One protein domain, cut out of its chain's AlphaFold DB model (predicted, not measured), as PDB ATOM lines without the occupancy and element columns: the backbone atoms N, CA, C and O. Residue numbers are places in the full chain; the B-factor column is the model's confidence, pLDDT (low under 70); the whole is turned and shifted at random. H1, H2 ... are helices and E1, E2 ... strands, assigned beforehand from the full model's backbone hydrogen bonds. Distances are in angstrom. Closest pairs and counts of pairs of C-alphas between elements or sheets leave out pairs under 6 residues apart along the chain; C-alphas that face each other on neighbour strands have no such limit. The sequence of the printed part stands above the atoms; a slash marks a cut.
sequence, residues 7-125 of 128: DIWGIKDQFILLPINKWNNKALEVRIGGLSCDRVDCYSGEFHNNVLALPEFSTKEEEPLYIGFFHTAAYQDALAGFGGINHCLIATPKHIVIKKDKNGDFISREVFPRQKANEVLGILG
ATOM      1  N   ASP A   7     -10.609  21.094   5.344       93.38
ATOM      2  CA  ASP A   7     -12.075  21.117   5.275       93.38
ATOM      3  C   ASP A   7     -12.619  21.366   3.861       93.38
ATOM      4  O   ASP A   7     -13.715  20.898   3.541       93.38
ATOM      5  N   ILE A   8     -11.837  21.993   2.967       90.12
ATOM      6  CA  ILE A   8     -12.185  22.110   1.535       90.12
ATOM      7  C   ILE A   8     -12.343  20.716   0.920       90.12
ATOM      8  O   ILE A   8     -13.259  20.470   0.137       90.12
ATOM      9  N   TRP A   9     -11.447  19.798   1.277       87.81
ATOM     10  CA  TRP A   9     -11.442  18.437   0.755       87.81
ATOM     11  C   TRP A   9     -12.369  17.512   1.557       87.81
ATOM     12  O   TRP A   9     -13.151  16.767   0.970       87.81
ATOM     13  N   GLY A  10     -12.310  17.581   2.889       89.00
ATOM     14  CA  GLY A  10     -12.996  16.655   3.789       89.00
ATOM     15  C   GLY A  10     -14.503  16.882   3.890       89.00
ATOM     16  O   GLY A  10     -15.268  15.918   3.873       89.00
ATOM     17  N   ILE A  11     -14.942  18.142   3.969       90.31
ATOM     18  CA  ILE A  11     -16.361  18.495   4.167       90.31
ATOM     19  C   ILE A  11     -16.900  19.503   3.146       90.31
ATOM     20  O   ILE A  11     -18.068  19.876   3.223       90.31
ATOM     21  N   LYS A  12     -16.089  19.888   2.150       87.69
ATOM     22  CA  LYS A  12     -16.443  20.835   1.077       87.69
ATOM     23  C   LYS A  12     -16.750  22.246   1.585       87.69
ATOM     24  O   LYS A  12     -17.578  22.943   0.991       87.69
ATOM     25  N   ASP A  13     -16.081  22.659   2.659       89.00
ATOM     26  CA  ASP A  13     -16.227  24.011   3.196       89.00
ATOM     27  C   ASP A  13     -15.676  25.069   2.222       89.00
ATOM     28  O   ASP A  13     -14.835  24.781   1.361       89.00
ATOM     29  N   GLN A  14     -16.169  26.301   2.343       88.12
ATOM     30  CA  GLN A  14     -15.783  27.427   1.499       88.12
ATOM     31  C   GLN A  14     -15.124  28.523   2.329       88.12
ATOM     32  O   GLN A  14     -15.679  29.017   3.305       88.12
ATOM     33  N   PHE A  15     -13.960  28.975   1.872       91.50
ATOM     34  CA  PHE A  15     -13.201  30.041   2.517       91.50
ATOM     35  C   PHE A  15     -13.232  31.312   1.673       91.50
ATOM     36  O   PHE A  15     -13.291  31.289   0.442       91.50
ATOM     37  N   ILE A  16     -13.151  32.465   2.322       92.62
ATOM     38  CA  ILE A  16     -13.032  33.719   1.579       92.62
ATOM     39  C   ILE A  16     -11.646  33.737   0.927       92.62
ATOM     40  O   ILE A  16     -10.639  33.639   1.627       92.62
ATOM     41  N   LEU A  17     -11.602  33.855  -0.400       92.94
ATOM     42  CA  LEU A  17     -10.380  33.974  -1.195       92.94
ATOM     43  C   LEU A  17     -10.351  35.360  -1.832       92.94
ATOM     44  O   LEU A  17     -11.264  35.704  -2.581       92.94
ATOM     45  N   LEU A  18      -9.307  36.140  -1.554       94.94
ATOM     46  CA  LEU A  18      -9.110  37.461  -2.158       94.94
ATOM     47  C   LEU A  18      -7.659  37.648  -2.623       94.94
ATOM     48  O   LEU A  18      -6.739  37.127  -1.981       94.94
ATOM     49  N   PRO A  19      -7.424  38.412  -3.704       96.31
ATOM     50  CA  PRO A  19      -6.087  38.889  -4.024       96.31
ATOM     51  C   PRO A  19      -5.608  39.865  -2.942       96.31
ATOM     52  O   PRO A  19      -6.366  40.695  -2.447       96.31
ATOM     53  N   ILE A  20      -4.337  39.781  -2.567       97.31
ATOM     54  CA  ILE A  20      -3.724  40.722  -1.621       97.31
ATOM     55  C   ILE A  20      -3.217  41.963  -2.360       97.31
ATOM     56  O   ILE A  20      -3.325  43.075  -1.851       97.31
ATOM     57  N   ASN A  21      -2.712  41.787  -3.580       97.06
ATOM     58  CA  ASN A  21      -2.161  42.845  -4.419       97.06
ATOM     59  C   ASN A  21      -2.764  42.826  -5.838       97.06
ATOM     60  O   ASN A  21      -3.603  41.989  -6.165       97.06
ATOM     61  N   LYS A  22      -2.351  43.789  -6.677       96.06
ATOM     62  CA  LYS A  22      -2.740  43.912  -8.100       96.06
ATOM     63  C   LYS A  22      -4.237  44.153  -8.368       96.06
ATOM     64  O   LYS A  22      -4.709  43.905  -9.468       96.06
ATOM     65  N   TRP A  23      -4.976  44.714  -7.411       95.94
ATOM     66  CA  TRP A  23      -6.421  45.000  -7.520       95.94
ATOM     67  C   TRP A  23      -6.843  45.840  -8.736       95.94
ATOM     68  O   TRP A  23      -7.977  45.726  -9.188       95.94
ATOM     69  N   ASN A  24      -5.945  46.676  -9.261       95.56
ATOM     70  CA  ASN A  24      -6.222  47.533 -10.417       95.56
ATOM     71  C   ASN A  24      -6.035  46.818 -11.767       95.56
ATOM     72  O   ASN A  24      -6.323  47.408 -12.809       95.56
ATOM     73  N   ASN A  25      -5.538  45.579 -11.769       96.00
ATOM     74  CA  ASN A  25      -5.383  44.804 -12.993       96.00
ATOM     75  C   ASN A  25      -6.731  44.217 -13.421       96.00
ATOM     76  O   ASN A  25      -7.653  44.033 -12.625       96.00
ATOM     77  N   LYS A  26      -6.834  43.881 -14.708       96.19
ATOM     78  CA  LYS A  26      -8.002  43.191 -15.250       96.19
ATOM     79  C   LYS A  26      -8.202  41.857 -14.523       96.19
ATOM     80  O   LYS A  26      -7.258  41.085 -14.384       96.19
ATOM     81  N   ALA A  27      -9.429  41.574 -14.095       94.50
ATOM     82  CA  ALA A  27      -9.770  40.281 -13.517       94.50
ATOM     83  C   ALA A  27      -9.956  39.227 -14.620       94.50
ATOM     84  O   ALA A  27     -10.613  39.481 -15.634       94.50
ATOM     85  N   LEU A  28      -9.390  38.043 -14.406       93.56
ATOM     86  CA  LEU A  28      -9.535  36.873 -15.264       93.56
ATOM     87  C   LEU A  28     -10.189  35.746 -14.477       93.56
ATOM     88  O   LEU A  28      -9.904  35.568 -13.292       93.56
ATOM     89  N   GLU A  29     -11.040  34.973 -15.145       91.31
ATOM     90  CA  GLU A  29     -11.556  33.732 -14.579       91.31
ATOM     91  C   GLU A  29     -10.418  32.716 -14.442       91.31
ATOM     92  O   GLU A  29      -9.660  32.474 -15.383       91.31
ATOM     93  N   VAL A  30     -10.294  32.131 -13.256       90.25
ATOM     94  CA  VAL A  30      -9.219  31.203 -12.915       90.25
ATOM     95  C   VAL A  30      -9.757  29.979 -12.190       90.25
ATOM     96  O   VAL A  30     -10.812  30.006 -11.556       90.25
ATOM     97  N   ARG A  31      -8.969  28.904 -12.231       88.75
ATOM     98  CA  ARG A  31      -9.125  27.764 -11.329       88.75
ATOM     99  C   ARG A  31      -7.908  27.652 -10.427       88.75
ATOM    100  O   ARG A  31      -6.782  27.754 -10.905       88.75
ATOM    101  N   ILE A  32      -8.136  27.433  -9.135       89.75
ATOM    102  CA  ILE A  32      -7.062  27.331  -8.141       89.75
ATOM    103  C   ILE A  32      -6.824  25.865  -7.794       89.75
ATOM    104  O   ILE A  32      -7.712  25.195  -7.263       89.75
ATOM    105  N   GLY A  33      -5.618  25.389  -8.093       90.19
ATOM    106  CA  GLY A  33      -5.080  24.105  -7.647       90.19
ATOM    107  C   GLY A  33      -4.046  24.295  -6.538       90.19
ATOM    108  O   GLY A  33      -3.416  25.347  -6.433       90.19
ATOM    109  N   GLY A  34      -3.887  23.285  -5.690       90.19
ATOM    110  CA  GLY A  34      -2.765  23.184  -4.771       90.19
ATOM    111  C   GLY A  34      -1.517  22.600  -5.439       90.19
ATOM    112  O   GLY A  34      -1.495  22.327  -6.635       90.19
ATOM    113  N   LEU A  35      -0.452  22.455  -4.651       92.12
ATOM    114  CA  LEU A  35       0.861  21.995  -5.122       92.12
ATOM    115  C   LEU A  35       1.036  20.473  -5.078       92.12
ATOM    116  O   LEU A  35       2.102  19.978  -5.443       92.12
ATOM    117  N   SER A  36       0.055  19.732  -4.566       92.50
ATOM    118  CA  SER A  36       0.171  18.278  -4.491       92.50
ATOM    119  C   SER A  36      -0.011  17.613  -5.859       92.50
ATOM    120  O   SER A  36      -0.461  18.235  -6.821       92.50
ATOM    121  N   CYS A  37       0.337  16.327  -5.948       92.50
ATOM    122  CA  CYS A  37       0.113  15.531  -7.153       92.50
ATOM    123  C   CYS A  37      -1.326  15.003  -7.277       92.50
ATOM    124  O   CYS A  37      -1.614  14.255  -8.211       92.50
ATOM    125  N   ASP A  38      -2.214  15.335  -6.336       90.56
ATOM    126  CA  ASP A  38      -3.585  14.836  -6.326       90.56
ATOM    127  C   ASP A  38      -4.518  15.725  -7.159       90.56
ATOM    128  O   ASP A  38      -4.574  16.946  -6.993       90.56
ATOM    129  N   ARG A  39      -5.320  15.092  -8.022       87.50
ATOM    130  CA  ARG A  39      -6.336  15.757  -8.848       87.50
ATOM    131  C   ARG A  39      -7.385  16.482  -8.004       87.50
ATOM    132  O   ARG A  39      -7.953  17.463  -8.478       87.50
ATOM    133  N   VAL A  40      -7.674  16.005  -6.790       85.81
ATOM    134  CA  VAL A  40      -8.701  16.616  -5.930       85.81
ATOM    135  C   VAL A  40      -8.176  17.769  -5.072       85.81
ATOM    136  O   VAL A  40      -8.959  18.396  -4.363       85.81
ATOM    137  N   ASP A  41      -6.890  18.120  -5.174       90.00
ATOM    138  CA  ASP A  41      -6.312  19.298  -4.519       90.00
ATOM    139  C   ASP A  41      -6.648  20.589  -5.279       90.00
ATOM    140  O   ASP A  41      -5.775  21.286  -5.793       90.00
ATOM    141  N   CYS A  42      -7.932  20.913  -5.387       87.50
ATOM    142  CA  CYS A  42      -8.413  22.104  -6.078       87.50
ATOM    143  C   CYS A  42      -9.495  22.817  -5.266       87.50
ATOM    144  O   CYS A  42     -10.267  22.186  -4.550       87.50
ATOM    145  N   TYR A  43      -9.536  24.147  -5.364       86.31
ATOM    146  CA  TYR A  43     -10.534  24.967  -4.676       86.31
ATOM    147  C   TYR A  43     -11.796  25.145  -5.525       86.31
ATOM    148  O   TYR A  43     -12.916  25.032  -5.049       86.31
ATOM    149  N   SER A  44     -11.607  25.377  -6.823       70.06
ATOM    150  CA  SER A  44     -12.665  25.492  -7.830       70.06
ATOM    151  C   SER A  44     -12.774  24.175  -8.609       70.06
ATOM    152  O   SER A  44     -12.293  24.069  -9.747       70.06
ATOM    153  N   GLY A  45     -13.312  23.150  -7.947       60.94
ATOM    154  CA  GLY A  45     -13.434  21.777  -8.454       60.94
ATOM    155  C   GLY A  45     -14.874  21.347  -8.759       60.94
ATOM    156  O   GLY A  45     -15.786  22.166  -8.789       60.94
ATOM    157  N   GLU A  46     -15.080  20.037  -8.949       53.53
ATOM    158  CA  GLU A  46     -16.378  19.394  -9.268       53.53
ATOM    159  C   GLU A  46     -17.507  19.696  -8.259       53.53
ATOM    160  O   GLU A  46     -18.679  19.488  -8.563       53.53
ATOM    161  N   PHE A  47     -17.174  20.194  -7.065       51.44
ATOM    162  CA  PHE A  47     -18.124  20.427  -5.976       51.44
ATOM    163  C   PHE A  47     -18.556  21.888  -5.802       51.44
ATOM    164  O   PHE A  47     -19.557  22.135  -5.130       51.44
ATOM    165  N   HIS A  48     -17.862  22.850  -6.420       57.56
ATOM    166  CA  HIS A  48     -18.149  24.277  -6.261       57.56
ATOM    167  C   HIS A  48     -18.148  24.973  -7.627       57.56
ATOM    168  O   HIS A  48     -17.097  25.254  -8.196       57.56
ATOM    169  N   ASN A  49     -19.338  25.313  -8.129       60.00
ATOM    170  CA  ASN A  49     -19.542  26.052  -9.388       60.00
ATOM    171  C   ASN A  49     -19.183  27.551  -9.290       60.00
ATOM    172  O   ASN A  49     -19.679  28.365 -10.069       60.00
ATOM    173  N   ASN A  50     -18.348  27.940  -8.327       66.19
ATOM    174  CA  ASN A  50     -17.983  29.335  -8.141       66.19
ATOM    175  C   ASN A  50     -16.934  29.731  -9.180       66.19
ATOM    176  O   ASN A  50     -15.808  29.232  -9.176       66.19
ATOM    177  N   VAL A  51     -17.322  30.656 -10.053       75.12
ATOM    178  CA  VAL A  51     -16.402  31.373 -10.931       75.12
ATOM    179  C   VAL A  51     -15.499  32.229 -10.044       75.12
ATOM    180  O   VAL A  51     -15.960  33.180  -9.413       75.12
ATOM    181  N   LEU A  52     -14.220  31.865  -9.953       88.31
ATOM    182  CA  LEU A  52     -13.214  32.673  -9.273       88.31
ATOM    183  C   LEU A  52     -12.597  33.629 -10.281       88.31
ATOM    184  O   LEU A  52     -12.159  33.205 -11.348       88.31
ATOM    185  N   ALA A  53     -12.526  34.905  -9.918       91.56
ATOM    186  CA  ALA A  53     -11.841  35.912 -10.705       91.56
ATOM    187  C   ALA A  53     -10.656  36.462  -9.909       91.56
ATOM    188  O   ALA A  53     -10.829  36.934  -8.784       91.56
ATOM    189  N   LEU A  54      -9.456  36.398 -10.485       95.00
ATOM    190  CA  LEU A  54      -8.246  36.972  -9.901       95.00
ATOM    191  C   LEU A  54      -7.607  37.987 -10.850       95.00
ATOM    192  O   LEU A  54      -7.787  37.878 -12.065       95.00
ATOM    193  N   PRO A  55      -6.857  38.969 -10.323       96.69
ATOM    194  CA  PRO A  55      -6.127  39.906 -11.157       96.69
ATOM    195  C   PRO A  55      -5.129  39.195 -12.076       96.69
ATOM    196  O   PRO A  55      -4.409  38.290 -11.652       96.69
ATOM    197  N   GLU A  56      -5.067  39.628 -13.330       95.56
ATOM    198  CA  GLU A  56      -4.041  39.206 -14.279       95.56
ATOM    199  C   GLU A  56      -2.644  39.570 -13.756       95.56
ATOM    200  O   GLU A  56      -2.434  40.656 -13.205       95.56
ATOM    201  N   PHE A  57      -1.681  38.667 -13.933       94.50
ATOM    202  CA  PHE A  57      -0.278  38.896 -13.598       94.50
ATOM    203  C   PHE A  57       0.634  38.152 -14.578       94.50
ATOM    204  O   PHE A  57       0.257  37.119 -15.133       94.50
ATOM    205  N   SER A  58       1.850  38.658 -14.768       92.75
ATOM    206  CA  SER A  58       2.890  37.997 -15.558       92.75
ATOM    207  C   SER A  58       3.942  37.343 -14.664       92.75
ATOM    208  O   SER A  58       4.401  37.931 -13.689       92.75
ATOM    209  N   THR A  59       4.419  36.154 -15.041       87.88
ATOM    210  CA  THR A  59       5.541  35.475 -14.362       87.88
ATOM    211  C   THR A  59       6.885  36.186 -14.538       87.88
ATOM    212  O   THR A  59       7.868  35.794 -13.918       87.88
ATOM    213  N   LYS A  60       6.941  37.215 -15.396       91.94
ATOM    214  CA  LYS A  60       8.116  38.075 -15.596       91.94
ATOM    215  C   LYS A  60       8.128  39.301 -14.680       91.94
ATOM    216  O   LYS A  60       9.131  40.008 -14.659       91.94
ATOM    217  N   GLU A  61       7.023  39.599 -13.996       92.31
ATOM    218  CA  GLU A  61       6.973  40.688 -13.019       92.31
ATOM    219  C   GLU A  61       7.767  40.312 -11.764       92.31
ATOM    220  O   GLU A  61       7.779  39.154 -11.351       92.31
ATOM    221  N   GLU A  62       8.417  41.301 -11.148       92.44
ATOM    222  CA  GLU A  62       9.175  41.101  -9.907       92.44
ATOM    223  C   GLU A  62       8.257  40.725  -8.735       92.44
ATOM    224  O   GLU A  62       8.570  39.839  -7.942       92.44
ATOM    225  N   GLU A  63       7.094  41.375  -8.645       94.75
ATOM    226  CA  GLU A  63       6.111  41.110  -7.601       94.75
ATOM    227  C   GLU A  63       5.097  40.049  -8.073       94.75
ATOM    228  O   GLU A  63       4.350  40.310  -9.024       94.75
ATOM    229  N   PRO A  64       4.997  38.877  -7.417       95.31
ATOM    230  CA  PRO A  64       3.998  37.872  -7.768       95.31
ATOM    231  C   PRO A  64       2.590  38.312  -7.346       95.31
ATOM    232  O   PRO A  64       2.410  39.215  -6.529       95.31
ATOM    233  N   LEU A  65       1.560  37.649  -7.876       95.75
ATOM    234  CA  LEU A  65       0.213  37.762  -7.318       95.75
ATOM    235  C   LEU A  65       0.155  36.999  -5.987       95.75
ATOM    236  O   LEU A  65       0.330  35.780  -5.950       95.75
ATOM    237  N   TYR A  66      -0.123  37.711  -4.901       96.62
ATOM    238  CA  TYR A  66      -0.389  37.122  -3.595       96.62
ATOM    239  C   TYR A  66      -1.891  36.896  -3.429       96.62
ATOM    240  O   TYR A  66      -2.697  37.789  -3.693       96.62
ATOM    241  N   ILE A  67      -2.266  35.715  -2.943       95.31
ATOM    242  CA  ILE A  67      -3.652  35.361  -2.616       95.31
ATOM    243  C   ILE A  67      -3.772  35.057  -1.125       95.31
ATOM    244  O   ILE A  67      -2.873  34.461  -0.531       95.31
ATOM    245  N   GLY A  68      -4.881  35.475  -0.523       95.75
ATOM    246  CA  GLY A  68      -5.209  35.195   0.868       95.75
ATOM    247  C   GLY A  68      -6.446  34.320   0.972       95.75
ATOM    248  O   GLY A  68      -7.456  34.607   0.329       95.75
ATOM    249  N   PHE A  69      -6.366  33.291   1.812       95.44
ATOM    250  CA  PHE A  69      -7.530  32.579   2.332       95.44
ATOM    251  C   PHE A  69      -7.825  33.101   3.738       95.44
ATOM    252  O   PHE A  69      -6.921  33.197   4.567       95.44
ATOM    253  N   PHE A  70      -9.080  33.453   4.000       96.06
ATOM    254  CA  PHE A  70      -9.530  34.021   5.269       96.06
ATOM    255  C   PHE A  70     -10.559  33.105   5.934       96.06
ATOM    256  O   PHE A  70     -11.129  32.232   5.286       96.06
ATOM    257  N   HIS A  71     -10.805  33.327   7.230       95.69
ATOM    258  CA  HIS A  71     -11.653  32.471   8.077       95.69
ATOM    259  C   HIS A  71     -11.111  31.043   8.270       95.69
ATOM    260  O   HIS A  71     -11.858  30.113   8.535       95.69
ATOM    261  N   THR A  72      -9.790  30.874   8.213       95.75
ATOM    262  CA  THR A  72      -9.115  29.567   8.253       95.75
ATOM    263  C   THR A  72      -8.623  29.167   9.650       95.75
ATOM    264  O   THR A  72      -7.886  28.201   9.790       95.75
ATOM    265  N   ALA A  73      -8.949  29.931  10.696       92.38
ATOM    266  CA  ALA A  73      -8.336  29.756  12.018       92.38
ATOM    267  C   ALA A  73      -8.879  28.545  12.799       92.38
ATOM    268  O   ALA A  73      -8.185  27.996  13.652       92.38
ATOM    269  N   ALA A  74     -10.127  28.149  12.547       94.19
ATOM    270  CA  ALA A  74     -10.741  27.016  13.225       94.19
ATOM    271  C   ALA A  74     -10.403  25.716  12.487       94.19
ATOM    272  O   ALA A  74     -10.550  25.641  11.270       94.19
ATOM    273  N   TYR A  75      -9.983  24.702  13.245       94.44
ATOM    274  CA  TYR A  75      -9.693  23.331  12.807       94.44
ATOM    275  C   TYR A  75      -8.541  23.128  11.815       94.44
ATOM    276  O   TYR A  75      -7.857  22.118  11.950       94.44
ATOM    277  N   GLN A  76      -8.272  24.045  10.882       95.44
ATOM    278  CA  GLN A  76      -7.407  23.772   9.726       95.44
ATOM    279  C   GLN A  76      -6.009  23.288  10.126       95.44
ATOM    280  O   GLN A  76      -5.596  22.220   9.688       95.44
ATOM    281  N   ASP A  77      -5.329  23.997  11.031       92.62
ATOM    282  CA  ASP A  77      -3.990  23.612  11.505       92.62
ATOM    283  C   ASP A  77      -3.990  22.287  12.283       92.62
ATOM    284  O   ASP A  77      -3.066  21.480  12.163       92.62
ATOM    285  N   ALA A  78      -5.031  22.055  13.089       92.62
ATOM    286  CA  ALA A  78      -5.149  20.856  13.912       92.62
ATOM    287  C   ALA A  78      -5.449  19.614  13.062       92.62
ATOM    288  O   ALA A  78      -4.836  18.569  13.266       92.62
ATOM    289  N   LEU A  79      -6.361  19.738  12.094       94.00
ATOM    290  CA  LEU A  79      -6.736  18.666  11.170       94.00
ATOM    291  C   LEU A  79      -5.647  18.390  10.132       94.00
ATOM    292  O   LEU A  79      -5.440  17.237   9.771       94.00
ATOM    293  N   ALA A  80      -4.934  19.423   9.677       91.44
ATOM    294  CA  ALA A  80      -3.787  19.262   8.789       91.44
ATOM    295  C   ALA A  80      -2.599  18.583   9.486       91.44
ATOM    296  O   ALA A  80      -1.725  18.047   8.816       91.44
ATOM    297  N   GLY A  81      -2.554  18.608  10.822       91.81
ATOM    298  CA  GLY A  81      -1.418  18.101  11.582       91.81
ATOM    299  C   GLY A  81      -0.198  19.006  11.432       91.81
ATOM    300  O   GLY A  81       0.866  18.539  11.034       91.81
ATOM    301  N   PHE A  82      -0.346  20.303  11.734       91.38
ATOM    302  CA  PHE A  82       0.734  21.294  11.665       91.38
ATOM    303  C   PHE A  82       2.055  20.774  12.264       91.38
ATOM    304  O   PHE A  82       2.109  20.359  13.422       91.38
ATOM    305  N   GLY A  83       3.136  20.817  11.475       89.56
ATOM    306  CA  GLY A  83       4.459  20.321  11.871       89.56
ATOM    307  C   GLY A  83       4.635  18.799  11.760       89.56
ATOM    308  O   GLY A  83       5.710  18.294  12.077       89.56
ATOM    309  N   GLY A  84       3.607  18.078  11.308       93.00
ATOM    310  CA  GLY A  84       3.606  16.641  11.051       93.00
ATOM    311  C   GLY A  84       3.953  16.280   9.604       93.00
ATOM    312  O   GLY A  84       4.757  16.945   8.948       93.00
ATOM    313  N   ILE A  85       3.343  15.199   9.107       93.50
ATOM    314  CA  ILE A  85       3.469  14.743   7.717       93.50
ATOM    315  C   ILE A  85       2.235  15.165   6.934       93.50
ATOM    316  O   ILE A  85       1.118  14.788   7.277       93.50
ATOM    317  N   ASN A  86       2.461  15.869   5.831       94.12
ATOM    318  CA  ASN A  86       1.406  16.294   4.921       94.12
ATOM    319  C   ASN A  86       1.428  15.474   3.626       94.12
ATOM    320  O   ASN A  86       2.447  14.872   3.265       94.12
ATOM    321  N   HIS A  87       0.324  15.495   2.876       93.50
ATOM    322  CA  HIS A  87       0.246  14.847   1.571       93.50
ATOM    323  C   HIS A  87       1.341  15.378   0.627       93.50
ATOM    324  O   HIS A  87       1.660  16.572   0.627       93.50
ATOM    325  N   CYS A  88       1.951  14.477  -0.147       94.38
ATOM    326  CA  CYS A  88       3.151  14.734  -0.956       94.38
ATOM    327  C   CYS A  88       4.377  15.243  -0.173       94.38
ATOM    328  O   CYS A  88       5.257  15.855  -0.775       94.38
ATOM    329  N   LEU A  89       4.447  15.021   1.146       94.06
ATOM    330  CA  LEU A  89       5.544  15.492   2.005       94.06
ATOM    331  C   LEU A  89       5.771  17.011   1.912       94.06
ATOM    332  O   LEU A  89       6.880  17.509   2.111       94.06
ATOM    333  N   ILE A  90       4.715  17.762   1.585       93.12
ATOM    334  CA  ILE A  90       4.793  19.215   1.466       93.12
ATOM    335  C   ILE A  90       5.036  19.793   2.857       93.12
ATOM    336  O   ILE A  90       4.212  19.653   3.759       93.12
ATOM    337  N   ALA A  91       6.168  20.472   3.014       91.44
ATOM    338  CA  ALA A  91       6.543  21.113   4.263       91.44
ATOM    339  C   ALA A  91       5.472  22.099   4.753       91.44
ATOM    340  O   ALA A  91       5.007  22.955   3.990       91.44
ATOM    341  N   THR A  92       5.151  22.023   6.044       93.31
ATOM    342  CA  THR A  92       4.279  22.993   6.710       93.31
ATOM    343  C   THR A  92       4.858  24.418   6.596       93.31
ATOM    344  O   THR A  92       6.068  24.616   6.790       93.31
ATOM    345  N   PRO A  93       4.036  25.431   6.257       93.19
ATOM    346  CA  PRO A  93       4.493  26.813   6.142       93.19
ATOM    347  C   PRO A  93       4.872  27.408   7.506       93.19
ATOM    348  O   PRO A  93       4.470  26.922   8.558       93.19
ATOM    349  N   LYS A  94       5.632  28.507   7.486       95.50
ATOM    350  CA  LYS A  94       5.911  29.287   8.699       95.50
ATOM    351  C   LYS A  94       4.647  29.968   9.226       95.50
ATOM    352  O   LYS A  94       3.818  30.418   8.436       95.50
ATOM    353  N   HIS A  95       4.562  30.146  10.541       95.12
ATOM    354  CA  HIS A  95       3.518  30.936  11.197       95.12
ATOM    355  C   HIS A  95       4.083  32.247  11.728       95.12
ATOM    356  O   HIS A  95       5.087  32.274  12.444       95.12
ATOM    357  N   ILE A  96       3.400  33.343  11.405       96.69
ATOM    358  CA  ILE A  96       3.777  34.695  11.805       96.69
ATOM    359  C   ILE A  96       2.622  35.304  12.592       96.69
ATOM    360  O   ILE A  96       1.488  35.326  12.124       96.69
ATOM    361  N   VAL A  97       2.924  35.846  13.769       96.75
ATOM    362  CA  VAL A  97       1.991  36.688  14.519       96.75
ATOM    363  C   VAL A  97       2.293  38.137  14.192       96.75
ATOM    364  O   VAL A  97       3.407  38.610  14.410       96.75
ATOM    365  N   ILE A  98       1.286  38.837  13.683       96.50
ATOM    366  CA  ILE A  98       1.330  40.271  13.417       96.50
ATOM    367  C   ILE A  98       0.514  40.956  14.506       96.50
ATOM    368  O   ILE A  98      -0.628  40.579  14.764       96.50
ATOM    369  N   LYS A  99       1.095  41.960  15.158       96.38
ATOM    370  CA  LYS A  99       0.403  42.796  16.139       96.38
ATOM    371  C   LYS A  99       0.593  44.263  15.788       96.38
ATOM    372  O   LYS A  99       1.626  44.650  15.250       96.38
ATOM    373  N   LYS A 100      -0.405  45.070  16.122       96.75
ATOM    374  CA  LYS A 100      -0.309  46.525  16.062       96.75
ATOM    375  C   LYS A 100       0.243  47.022  17.393       96.75
ATOM    376  O   LYS A 100      -0.226  46.585  18.446       96.75
ATOM    377  N   ASP A 101       1.273  47.853  17.358       94.62
ATOM    378  CA  ASP A 101       1.846  48.433  18.564       94.62
ATOM    379  C   ASP A 101       1.039  49.651  19.054       94.62
ATOM    380  O   ASP A 101       0.011  50.029  18.488       94.62
ATOM    381  N   LYS A 102       1.506  50.262  20.144       95.50
ATOM    382  CA  LYS A 102       0.883  51.442  20.760       95.50
ATOM    383  C   LYS A 102       0.932  52.706  19.892       95.50
ATOM    384  O   LYS A 102       0.114  53.593  20.105       95.50
ATOM    385  N   ASN A 103       1.857  52.785  18.938       94.88
ATOM    386  CA  ASN A 103       1.975  53.895  17.991       94.88
ATOM    387  C   ASN A 103       1.124  53.662  16.732       94.88
ATOM    388  O   ASN A 103       0.869  54.588  15.969       94.88
ATOM    389  N   GLY A 104       0.636  52.436  16.551       94.69
ATOM    390  CA  GLY A 104      -0.163  52.025  15.411       94.69
ATOM    391  C   GLY A 104       0.634  51.314  14.320       94.69
ATOM    392  O   GLY A 104       0.042  50.967  13.298       94.69
ATOM    393  N   ASP A 105       1.918  51.046  14.546       96.50
ATOM    394  CA  ASP A 105       2.780  50.346  13.601       96.50
ATOM    395  C   ASP A 105       2.581  48.830  13.705       96.50
ATOM    396  O   ASP A 105       2.348  48.272  14.782       96.50
ATOM    397  N   PHE A 106       2.664  48.134  12.570       96.44
ATOM    398  CA  PHE A 106       2.611  46.675  12.547       96.44
ATOM    399  C   PHE A 106       3.985  46.092  12.858       96.44
ATOM    400  O   PHE A 106       4.964  46.366  12.167       96.44
ATOM    401  N   ILE A 107       4.040  45.215  13.856       96.25
ATOM    402  CA  ILE A 107       5.222  44.419  14.175       96.25
ATOM    403  C   ILE A 107       4.890  42.936  14.069       96.25
ATOM    404  O   ILE A 107       3.856  42.468  14.552       96.25
ATOM    405  N   SER A 108       5.772  42.194  13.408       96.38
ATOM    406  CA  SER A 108       5.606  40.772  13.140       96.38
ATOM    407  C   SER A 108       6.645  39.949  13.897       96.38
ATOM    408  O   SER A 108       7.762  40.393  14.160       96.38
ATOM    409  N   ARG A 109       6.262  38.733  14.281       96.12
ATOM    410  CA  ARG A 109       7.159  37.745  14.881       96.12
ATOM    411  C   ARG A 109       6.878  36.384  14.275       96.12
ATOM    412  O   ARG A 109       5.733  35.936  14.290       96.12
ATOM    413  N   GLU A 110       7.919  35.715  13.796       96.88
ATOM    414  CA  GLU A 110       7.836  34.298  13.452       96.88
ATOM    415  C   GLU A 110       7.669  33.480  14.740       96.88
ATOM    416  O   GLU A 110       8.456  33.607  15.681       96.88
ATOM    417  N   VAL A 111       6.589  32.708  14.815       95.75
ATOM    418  CA  VAL A 111       6.289  31.839  15.962       95.75
ATOM    419  C   VAL A 111       6.747  30.419  15.683       95.75
ATOM    420  O   VAL A 111       7.318  29.788  16.565       95.75
ATOM    421  N   PHE A 112       6.542  29.959  14.450       95.25
ATOM    422  CA  PHE A 112       7.018  28.668  13.980       95.25
ATOM    423  C   PHE A 112       7.708  28.853  12.625       95.25
ATOM    424  O   PHE A 112       7.099  29.453  11.729       95.25
ATOM    425  N   PRO A 113       8.953  28.373  12.459       95.69
ATOM    426  CA  PRO A 113       9.633  28.408  11.174       95.69
ATOM    427  C   PRO A 113       8.963  27.454  10.184       95.69
ATOM    428  O   PRO A 113       8.186  26.575  10.554       95.69
ATOM    429  N   ARG A 114       9.283  27.618   8.900       95.19
ATOM    430  CA  ARG A 114       8.880  26.653   7.874       95.19
ATOM    431  C   ARG A 114       9.566  25.317   8.159       95.19
ATOM    432  O   ARG A 114      10.781  25.295   8.351       95.19
ATOM    433  N   GLN A 115       8.799  24.232   8.095       95.62
ATOM    434  CA  GLN A 115       9.320  22.881   8.267       95.62
ATOM    435  C   GLN A 115      10.365  22.565   7.186       95.62
ATOM    436  O   GLN A 115      10.202  22.897   6.005       95.62
ATOM    437  N   LYS A 116      11.463  21.933   7.582       95.69
ATOM    438  CA  LYS A 116      12.546  21.512   6.696       95.69
ATOM    439  C   LYS A 116      12.335  20.072   6.237       95.69
ATOM    440  O   LYS A 116      11.705  19.266   6.915       95.69
ATOM    441  N   ALA A 117      12.914  19.724   5.090       94.31
ATOM    442  CA  ALA A 117      12.803  18.376   4.531       94.31
ATOM    443  C   ALA A 117      13.357  17.289   5.473       94.31
ATOM    444  O   ALA A 117      12.780  16.210   5.561       94.31
ATOM    445  N   ASN A 118      14.433  17.579   6.210       94.81
ATOM    446  CA  ASN A 118      14.982  16.651   7.198       94.81
ATOM    447  C   ASN A 118      14.043  16.446   8.398       94.81
ATOM    448  O   ASN A 118      13.949  15.340   8.903       94.81
ATOM    449  N   GLU A 119      13.296  17.462   8.830       94.94
ATOM    450  CA  GLU A 119      12.294  17.297   9.893       94.94
ATOM    451  C   GLU A 119      11.159  16.370   9.435       94.94
ATOM    452  O   GLU A 119      10.773  15.463  10.167       94.94
ATOM    453  N   VAL A 120      10.684  16.535   8.192       95.19
ATOM    454  CA  VAL A 120       9.670  15.653   7.581       95.19
ATOM    455  C   VAL A 120      10.169  14.210   7.509       95.19
ATOM    456  O   VAL A 120       9.491  13.288   7.952       95.19
ATOM    457  N   LEU A 121      11.365  13.998   6.963       95.19
ATOM    458  CA  LEU A 121      11.950  12.664   6.839       95.19
ATOM    459  C   LEU A 121      12.264  12.046   8.217       95.19
ATOM    460  O   LEU A 121      12.091  10.844   8.399       95.19
ATOM    461  N   GLY A 122      12.646  12.852   9.210       95.31
ATOM    462  CA  GLY A 122      12.888  12.385  10.576       95.31
ATOM    463  C   GLY A 122      11.622  11.839  11.237       95.31
ATOM    464  O   GLY A 122      11.669  10.800  11.888       95.31
ATOM    465  N   ILE A 123      10.461  12.466  11.000       94.75
ATOM    466  CA  ILE A 123       9.159  11.953  11.470       94.75
ATOM    467  C   ILE A 123       8.828  10.592  10.831       94.75
ATOM    468  O   ILE A 123       8.201   9.747  11.467       94.75
ATOM    469  N   LEU A 124       9.280  10.350   9.597       95.56
ATOM    470  CA  LEU A 124       9.146   9.055   8.917       95.56
ATOM    471  C   LEU A 124      10.170   8.004   9.391       95.56
ATOM    472  O   LEU A 124      10.129   6.871   8.916       95.56
ATOM    473  N   GLY A 125      11.072   8.357  10.315       96.06
ATOM    474  CA  GLY A 125      12.065   7.447  10.888       96.06
ATOM    475  C   GLY A 125      13.360   7.312  10.084       96.06
ATOM    476  O   GLY A 125      14.117   6.377  10.327       96.06
TER     477      GLY A 125
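Overview. This is residues 7 to 125 of the 128 residues of the protein "Arginine decarboxylase" of Saprospiraceae bacterium (UniProt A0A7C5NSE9). With little regular structure, the model has E1 beside E4 near its middle, hairpin E2-E3 on one side and longer hairpin E5-E6 on the other. The printed part has 119 residues, 45 in named elements of mixed class: H1, E1 to E4, H2, E5, E6, H3. It is loose, radius of gyration of the C-alphas 16.9 A, spans 48 by 47 by 32 A.

Arrangement. H1, residues 7 to 10, is near H2, residues 76 to 80; their closest C-alphas, 7 and 76, are 7.0 A apart. E1, 16 to 19, is antiparallel to E4, 67 to 70, with N 68 to O 18 2.9 A. Hairpins are E2, 27 to 30, with E3, 52 to 55, N 28 to O 54 2.8 A, and E5, 95 to 100, with E6, 106 to 112, N 107 to O 99 2.8 A.

Along the chain. H1 begins at C-alpha 7, (-12.075, 21.117, 5.275). H3, residues 117 to 123, ends at (9.159, 11.953, 11.470).

Size, cuts and confidence. The printed part has no cut; residues 45 to 50, in the long E2 to E3 link, are under pLDDT 70.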